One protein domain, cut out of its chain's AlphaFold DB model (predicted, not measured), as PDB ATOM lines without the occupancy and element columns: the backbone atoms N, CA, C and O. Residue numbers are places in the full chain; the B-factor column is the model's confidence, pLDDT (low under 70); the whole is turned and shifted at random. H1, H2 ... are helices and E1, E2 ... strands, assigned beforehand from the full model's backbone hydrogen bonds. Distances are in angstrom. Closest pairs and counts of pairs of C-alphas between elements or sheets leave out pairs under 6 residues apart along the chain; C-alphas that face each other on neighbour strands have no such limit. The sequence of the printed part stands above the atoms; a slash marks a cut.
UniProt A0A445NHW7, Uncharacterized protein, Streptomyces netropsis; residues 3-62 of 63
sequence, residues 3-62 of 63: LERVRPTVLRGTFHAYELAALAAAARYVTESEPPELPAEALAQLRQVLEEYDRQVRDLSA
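Overview. This is residues 3 to 62 of the 63 residues of an uncharacterized protein of Streptomyces netropsis (UniProt A0A445NHW7). A two-strand hairpin, E1 and E2, leads into a splayed V of two long helices, H1 and H2, which meet toward their link and spread away from it. Residues 55 to 62 stick out. The 60 printed residues run E1, E2, H1, H2, the sheet antiparallel, the class mixed, helices and strands. The whole is loose, radius of gyration of the C-alphas 13.2 A, and only just flat, spanning 33 by 32 by 18 A.

Arrangement. Strands E1, residues 3 to 7, and E2, residues 10 to 14, are antiparallel at 152 degrees; N 4 and O 12 are 2.8 A apart, within hydrogen-bond range. Helices H1, residues 17 to 33, and H2, residues 40 to 60, form a helical hairpin. H1 with residues 24 to 31 alone touches H2 with residues 43 to 50 alone; the closest C-alphas, of Thr 31 and Leu 43, are 5.8 A apart. They run opposite ways at a tilt of 38 degrees, only just steep. E1 is apart from both helices, and E2 from H2. In H1 and H2 every O i to N i+4 pair is within hydrogen-bond range.

Along the chain. E1 begins at C-alpha 3 (37.741, -26.901, -58.711) and is 12.3 A long; E2 is 13.4 A. H1 is 24.3 A, H2 30.5 A, ending at C-alpha 60 (45.397, -46.590, -54.231).

Size, cuts and confidence. The farthest C-alphas, of Glu 37 and Ala 62, are 38.5 A apart. The printed part has no cut and no long link; residue 62 is under pLDDT 70.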
ATOM      1  N   LEU A   3      38.876 -26.725 -59.625       95.88
ATOM      2  CA  LEU A   3      37.741 -26.901 -58.711       95.88
ATOM      3  C   LEU A   3      36.420 -26.779 -59.474       95.88
ATOM      4  O   LEU A   3      36.162 -25.776 -60.135       95.88
ATOM      5  N   GLU A   4      35.555 -27.774 -59.317       97.88
ATOM      6  CA  GLU A   4      34.235 -27.846 -59.939       97.88
ATOM      7  C   GLU A   4      33.152 -27.971 -58.858       97.88
ATOM      8  O   GLU A   4      33.289 -28.734 -57.898       97.88
ATOM      9  N   ARG A   5      32.035 -27.249 -59.006       97.69
ATOM     10  CA  ARG A   5      30.862 -27.428 -58.140       97.69
ATOM     11  C   ARG A   5      29.955 -28.517 -58.704       97.69
ATOM     12  O   ARG A   5      29.316 -28.309 -59.725       97.69
ATOM     13  N   VAL A   6      29.832 -29.634 -57.985       98.00
ATOM     14  CA  VAL A   6      28.967 -30.764 -58.377       98.00
ATOM     15  C   VAL A   6      27.526 -30.560 -57.886       98.00
ATOM     16  O   VAL A   6      26.569 -30.893 -58.577       98.00
ATOM     17  N   ARG A   7      27.360 -30.003 -56.679       96.06
ATOM     18  CA  ARG A   7      26.072 -29.604 -56.066       96.06
ATOM     19  C   ARG A   7      26.325 -28.492 -55.029       96.06
ATOM     20  O   ARG A   7      27.490 -28.225 -54.735       96.06
ATOM     21  N   PRO A   8      25.302 -27.820 -54.460       96.75
ATOM     22  CA  PRO A   8      25.503 -26.616 -53.641       96.75
ATOM     23  C   PRO A   8      26.555 -26.741 -52.531       96.75
ATOM     24  O   PRO A   8      27.328 -25.809 -52.332       96.75
ATOM     25  N   THR A   9      26.652 -27.899 -51.880       95.44
ATOM     26  CA  THR A   9      27.575 -28.149 -50.760       95.44
ATOM     27  C   THR A   9      28.712 -29.117 -51.089       95.44
ATOM     28  O   THR A   9      29.425 -29.537 -50.184       95.44
ATOM     29  N   VAL A  10      28.896 -29.501 -52.359       95.94
ATOM     30  CA  VAL A  10      29.950 -30.451 -52.747       95.94
ATOM     31  C   VAL A  10      30.751 -29.927 -53.924       95.94
ATOM     32  O   VAL A  10      30.209 -29.598 -54.984       95.94
ATOM     33  N   LEU A  11      32.062 -29.907 -53.711       96.00
ATOM     34  CA  LEU A  11      33.070 -29.551 -54.693       96.00
ATOM     35  C   LEU A  11      33.851 -30.805 -55.091       96.00
ATOM     36  O   LEU A  11      34.109 -31.672 -54.257       96.00
ATOM     37  N   ARG A  12      34.239 -30.881 -56.361       96.62
ATOM     38  CA  ARG A  12      35.257 -31.805 -56.862       96.62
ATOM     39  C   ARG A  12      36.524 -31.000 -57.105       96.62
ATOM     40  O   ARG A  12      36.473 -29.981 -57.788       96.62
ATOM     41  N   GLY A  13      37.640 -31.454 -56.548       95.06
ATOM     42  CA  GLY A  13      38.954 -30.895 -56.840       95.06
ATOM     43  C   GLY A  13      39.805 -31.884 -57.618       95.06
ATOM     44  O   GLY A  13      39.879 -33.054 -57.246       95.06
ATOM     45  N   THR A  14      40.444 -31.403 -58.680       96.38
ATOM     46  CA  THR A  14      41.432 -32.154 -59.456       96.38
ATOM     47  C   THR A  14      42.805 -31.565 -59.173       96.38
ATOM     48  O   THR A  14      43.028 -30.364 -59.350       96.38
ATOM     49  N   PHE A  15      43.731 -32.414 -58.736       95.06
ATOM     50  CA  PHE A  15      45.059 -32.015 -58.285       95.06
ATOM     51  C   PHE A  15      46.127 -32.843 -58.987       95.06
ATOM     52  O   PHE A  15      45.957 -34.047 -59.189       95.06
ATOM     53  N   HIS A  16      47.268 -32.225 -59.284       95.31
ATOM     54  CA  HIS A  16      48.497 -32.999 -59.433       95.31
ATOM     55  C   HIS A  16      48.901 -33.584 -58.073       95.31
ATOM     56  O   HIS A  16      48.612 -33.005 -57.024       95.31
ATOM     57  N   ALA A  17      49.624 -34.707 -58.078       92.44
ATOM     58  CA  ALA A  17      50.012 -35.402 -56.847       92.44
ATOM     59  C   ALA A  17      50.759 -34.495 -55.848       92.44
ATOM     60  O   ALA A  17      50.502 -34.552 -54.648       92.44
ATOM     61  N   TYR A  18      51.635 -33.608 -56.334       94.25
ATOM     62  CA  TYR A  18      52.377 -32.686 -55.471       94.25
ATOM     63  C   TYR A  18      51.489 -31.594 -54.847       94.25
ATOM     64  O   TYR A  18      51.763 -31.160 -53.731       94.25
ATOM     65  N   GLU A  19      50.427 -31.151 -55.534       96.62
ATOM     66  CA  GLU A  19      49.497 -30.136 -55.014       96.62
ATOM     67  C   GLU A  19      48.708 -30.711 -53.835       96.62
ATOM     68  O   GLU A  19      48.609 -30.086 -52.780       96.62
ATOM     69  N   LEU A  20      48.211 -31.942 -53.991       94.44
ATOM     70  CA  LEU A  20      47.518 -32.653 -52.923       94.44
ATOM     71  C   LEU A  20      48.457 -32.954 -51.744       94.44
ATOM     72  O   LEU A  20      48.074 -32.756 -50.592       94.44
ATOM     73  N   ALA A  21      49.700 -33.361 -52.021       93.31
ATOM     74  CA  ALA A  21      50.702 -33.601 -50.984       93.31
ATOM     75  C   ALA A  21      51.016 -32.332 -50.172       93.31
ATOM     76  O   ALA A  21      51.095 -32.396 -48.945       93.31
ATOM     77  N   ALA A  22      51.146 -31.178 -50.835       96.69
ATOM     78  CA  ALA A  22      51.375 -29.899 -50.165       96.69
ATOM     79  C   ALA A  22      50.195 -29.503 -49.260       96.69
ATOM     80  O   ALA A  22      50.410 -29.092 -48.118       96.69
ATOM     81  N   LEU A  23      48.954 -29.681 -49.729       95.94
ATOM     82  CA  LEU A  23      47.752 -29.422 -48.927       95.94
ATOM     83  C   LEU A  23      47.659 -30.350 -47.711       95.94
ATOM     84  O   LEU A  23      47.409 -29.881 -46.603       95.94
ATOM     85  N   ALA A  24      47.910 -31.649 -47.898       96.31
ATOM     86  CA  ALA A  24      47.904 -32.618 -46.805       96.31
ATOM     87  C   ALA A  24      48.992 -32.308 -45.762       96.31
ATOM     88  O   ALA A  24      48.741 -32.402 -44.564       96.31
ATOM     89  N   ALA A  25      50.189 -31.897 -46.196       97.19
ATOM     90  CA  ALA A  25      51.265 -31.494 -45.291       97.19
ATOM     91  C   ALA A  25      50.894 -30.250 -44.464       97.19
ATOM     92  O   ALA A  25      51.079 -30.248 -43.248       97.19
ATOM     93  N   ALA A  26      50.318 -29.223 -45.097       97.56
ATOM     94  CA  ALA A  26      49.856 -28.027 -44.394       97.56
ATOM     95  C   ALA A  26      48.736 -28.347 -43.391       97.56
ATOM     96  O   ALA A  26      48.767 -27.875 -42.256       97.56
ATOM     97  N   ALA A  27      47.775 -29.189 -43.784       97.06
ATOM     98  CA  ALA A  27      46.705 -29.630 -42.898       97.06
ATOM     99  C   ALA A  27      47.252 -30.387 -41.677       97.06
ATOM    100  O   ALA A  27      46.853 -30.071 -40.556       97.06
ATOM    101  N   ARG A  28      48.210 -31.308 -41.869       97.50
ATOM    102  CA  ARG A  28      48.874 -32.017 -40.760       97.50
ATOM    103  C   ARG A  28      49.560 -31.054 -39.800       97.50
ATOM    104  O   ARG A  28      49.288 -31.104 -38.605       97.50
ATOM    105  N   TYR A  29      50.347 -30.117 -40.330       97.56
ATOM    106  CA  TYR A  29      51.014 -29.096 -39.522       97.56
ATOM    107  C   TYR A  29      50.026 -28.308 -38.651       97.56
ATOM    108  O   TYR A  29      50.265 -28.111 -37.461       97.56
ATOM    109  N   VAL A  30      48.885 -27.897 -39.208       97.38
ATOM    110  CA  VAL A  30      47.851 -27.173 -38.451       97.38
ATOM    111  C   VAL A  30      47.215 -28.063 -37.382       97.38
ATOM    112  O   VAL A  30      47.039 -27.625 -36.248       97.38
ATOM    113  N   THR A  31      46.898 -29.322 -37.703       96.88
ATOM    114  CA  THR A  31      46.296 -30.245 -36.726       96.88
ATOM    115  C   THR A  31      47.233 -30.654 -35.594       96.88
ATOM    116  O   THR A  31      46.740 -30.995 -34.518       96.88
ATOM    117  N   GLU A  32      48.545 -30.644 -35.842       96.06
ATOM    118  CA  GLU A  32      49.596 -30.971 -34.872       96.06
ATOM    119  C   GLU A  32      49.990 -29.768 -34.012       96.06
ATOM    120  O   GLU A  32      50.248 -29.923 -32.823       96.06
ATOM    121  N   SER A  33      50.039 -28.570 -34.602       96.62
ATOM    122  CA  SER A  33      50.397 -27.342 -33.881       96.62
ATOM    123  C   SER A  33      49.272 -26.800 -32.998       96.62
ATOM    124  O   SER A  33      49.558 -25.987 -32.124       96.62
ATOM    125  N   GLU A  34      48.030 -27.251 -33.219       94.81
ATOM    126  CA  GLU A  34      46.830 -26.867 -32.462       94.81
ATOM    127  C   GLU A  34      46.768 -25.354 -32.170       94.81
ATOM    128  O   GLU A  34      46.732 -24.938 -31.007       94.81
ATOM    129  N   PRO A  35      46.795 -24.503 -33.213       94.50
ATOM    130  CA  PRO A  35      46.880 -23.063 -33.025       94.50
ATOM    131  C   PRO A  35      45.655 -22.558 -32.243       94.50
ATOM    132  O   PRO A  35      44.523 -22.935 -32.570       94.50
ATOM    133  N   PRO A  36      45.849 -21.698 -31.225       93.56
ATOM    134  CA  PRO A  36      44.783 -21.298 -30.306       93.56
ATOM    135  C   PRO A  36      43.682 -20.467 -30.978       93.56
ATOM    136  O   PRO A  36      42.598 -20.313 -30.416       93.56
ATOM    137  N   GLU A  37      43.932 -19.932 -32.175       95.81
ATOM    138  CA  GLU A  37      42.950 -19.178 -32.955       95.81
ATOM    139  C   GLU A  37      41.925 -20.076 -33.667       95.81
ATOM    140  O   GLU A  37      40.900 -19.574 -34.137       95.81
ATOM    141  N   LEU A  38      42.176 -21.388 -33.771       95.44
ATOM    142  CA  LEU A  38      41.269 -22.320 -34.436       95.44
ATOM    143  C   LEU A  38      40.339 -23.028 -33.438       95.44
ATOM    144  O   LEU A  38      40.800 -23.581 -32.439       95.44
ATOM    145  N   PRO A  39      39.023 -23.097 -33.720       97.06
ATOM    146  CA  PRO A  39      38.101 -23.878 -32.906       97.06
ATOM    147  C   PRO A  39      38.480 -25.361 -32.880       97.06
ATOM    148  O   PRO A  39      38.785 -25.953 -33.919       97.06
ATOM    149  N   ALA A  40      38.349 -25.996 -31.712       95.38
ATOM    150  CA  ALA A  40      38.620 -27.426 -31.546       95.38
ATOM    151  C   ALA A  40      37.803 -28.304 -32.513       95.38
ATOM    152  O   ALA A  40      38.301 -29.308 -33.019       95.38
ATOM    153  N   GLU A  41      36.566 -27.901 -32.820       96.88
ATOM    154  CA  GLU A  41      35.718 -28.596 -33.791       96.88
ATOM    155  C   GLU A  41      36.305 -28.557 -35.210       96.88
ATOM    156  O   GLU A  41      36.298 -29.573 -35.900       96.88
ATOM    157  N   ALA A  42      36.879 -27.427 -35.634       96.38
ATOM    158  CA  ALA A  42      37.507 -27.309 -36.948       96.38
ATOM    159  C   ALA A  42      38.749 -28.209 -37.056       96.38
ATOM    160  O   ALA A  42      38.941 -28.883 -38.069       96.38
ATOM    161  N   LEU A  43      39.556 -28.282 -35.990       97.62
ATOM    162  CA  LEU A  43      40.695 -29.204 -35.916       97.62
ATOM    163  C   LEU A  43      40.237 -30.669 -35.959       97.62
ATOM    164  O   LEU A  43      40.838 -31.478 -36.662       97.62
ATOM    165  N   ALA A  44      39.153 -31.010 -35.256       97.12
ATOM    166  CA  ALA A  44      38.581 -32.354 -35.279       97.12
ATOM    167  C   ALA A  44      38.056 -32.742 -36.672       97.12
ATOM    168  O   ALA A  44      38.346 -33.837 -37.154       97.12
ATOM    169  N   GLN A  45      37.344 -31.839 -37.351       97.19
ATOM    170  CA  GLN A  45      36.883 -32.053 -38.726       97.19
ATOM    171  C   GLN A  45      38.064 -32.229 -39.693       97.19
ATOM    172  O   GLN A  45      38.043 -33.118 -40.542       97.19
ATOM    173  N   LEU A  46      39.129 -31.435 -39.544       97.06
ATOM    174  CA  LEU A  46      40.320 -31.553 -40.388       97.06
ATOM    175  C   LEU A  46      41.060 -32.884 -40.176       97.06
ATOM    176  O   LEU A  46      41.514 -33.486 -41.148       97.06
ATOM    177  N   ARG A  47      41.120 -33.389 -38.934       97.44
ATOM    178  CA  ARG A  47      41.656 -34.731 -38.632       97.44
ATOM    179  C   ARG A  47      40.866 -35.828 -39.339       97.44
ATOM    180  O   ARG A  47      41.478 -36.684 -39.965       97.44
ATOM    181  N   GLN A  48      39.534 -35.756 -39.334       97.88
ATOM    182  CA  GLN A  48      38.694 -36.721 -40.060       97.88
ATOM    183  C   GLN A  48      38.977 -36.713 -41.569       97.88
ATOM    184  O   GLN A  48      39.053 -37.769 -42.194       97.88
ATOM    185  N   VAL A  49      39.173 -35.531 -42.163       96.25
ATOM    186  CA  VAL A  49      39.541 -35.411 -43.584       96.25
ATOM    187  C   VAL A  49      40.904 -36.053 -43.863       96.25
ATOM    188  O   VAL A  49      41.054 -36.752 -44.866       96.25
ATOM    189  N   LEU A  50      41.891 -35.847 -42.986       97.56
ATOM    190  CA  LEU A  50      43.223 -36.448 -43.117       97.56
ATOM    191  C   LEU A  50      43.200 -37.973 -42.948       97.56
ATOM    192  O   LEU A  50      43.847 -38.673 -43.723       97.56
ATOM    193  N   GLU A  51      42.427 -38.496 -41.995       97.12
ATOM    194  CA  GLU A  51      42.246 -39.941 -41.797       97.12
ATOM    195  C   GLU A  51      41.626 -40.609 -43.030       97.12
ATOM    196  O   GLU A  51      42.074 -41.674 -43.468       97.12
ATOM    197  N   GLU A  52      40.612 -39.970 -43.616       96.31
ATOM    198  CA  GLU A  52      39.979 -40.417 -44.855       96.31
ATOM    199  C   GLU A  52      40.976 -40.419 -46.022       96.31
ATOM    200  O   GLU A  52      41.076 -41.406 -46.755       96.31
ATOM    201  N   TYR A  53      41.753 -39.343 -46.160       94.25
ATOM    202  CA  TYR A  53      42.821 -39.238 -47.153       94.25
ATOM    203  C   TYR A  53      43.860 -40.361 -46.993       94.25
ATOM    204  O   TYR A  53      44.167 -41.056 -47.962       94.25
ATOM    205  N   ASP A  54      44.351 -40.599 -45.775       94.44
ATOM    206  CA  ASP A  54      45.351 -41.634 -45.490       94.44
ATOM    207  C   ASP A  54      44.820 -43.048 -45.746       94.44
ATOM    208  O   ASP A  54      45.577 -43.954 -46.114       94.44
ATOM    209  N   ARG A  55      43.516 -43.276 -45.554       95.88
ATOM    210  CA  ARG A  55      42.873 -44.533 -45.953       95.88
ATOM    211  C   ARG A  55      42.873 -44.689 -47.474       95.88
ATOM    212  O   ARG A  55      43.403 -45.676 -47.970       95.88
ATOM    213  N   GLN A  56      42.366 -43.699 -48.207       93.25
ATOM    214  CA  GLN A  56      42.255 -43.783 -49.668       93.25
ATOM    215  C   GLN A  56      43.616 -43.893 -50.365       93.25
ATOM    216  O   GLN A  56      43.759 -44.654 -51.316       93.25
ATOM    217  N   VAL A  57      44.646 -43.185 -49.888       91.31
ATOM    218  CA  VAL A  57      46.003 -43.297 -50.454       91.31
ATOM    219  C   VAL A  57      46.577 -44.704 -50.282       91.31
ATOM    220  O   VAL A  57      47.242 -45.208 -51.191       91.31
ATOM    221  N   ARG A  58      46.310 -45.358 -49.143       92.06
ATOM    222  CA  ARG A  58      46.715 -46.755 -48.927       92.06
ATOM    223  C   ARG A  58      46.013 -47.693 -49.903       92.06
ATOM    224  O   ARG A  58      46.685 -48.539 -50.484       92.06
ATOM    225  N   ASP A  59      44.721 -47.489 -50.134       91.25
ATOM    226  CA  ASP A  59      43.940 -48.294 -51.079       91.25
ATOM    227  C   ASP A  59      44.413 -48.101 -52.529       91.25
ATOM    228  O   ASP A  59      44.483 -49.061 -53.288       91.25
ATOM    229  N   LEU A  60      44.816 -46.882 -52.910       87.25
ATOM    230  CA  LEU A  60      45.397 -46.590 -54.231       87.25
ATOM    231  C   LEU A  60      46.794 -47.193 -54.437       87.25
ATOM    232  O   LEU A  60      47.233 -47.351 -55.573       87.25
ATOM    233  N   SER A  61      47.508 -47.470 -53.346       73.94
ATOM    234  CA  SER A  61      48.848 -48.067 -53.375       73.94
ATOM    235  C   SER A  61      48.806 -49.598 -53.339       73.94
ATOM    236  O   SER A  61      49.850 -50.235 -53.495       73.94
ATOM    237  N   ALA A  62      47.631 -50.191 -53.101       57.88
ATOM    238  CA  ALA A  62      47.440 -51.630 -53.158       57.88
ATOM    239  C   ALA A  62      47.463 -52.099 -54.632       57.88
ATOM    240  O   ALA A  62      46.843 -51.447 -55.474       57.88
TER     241      ALA A  62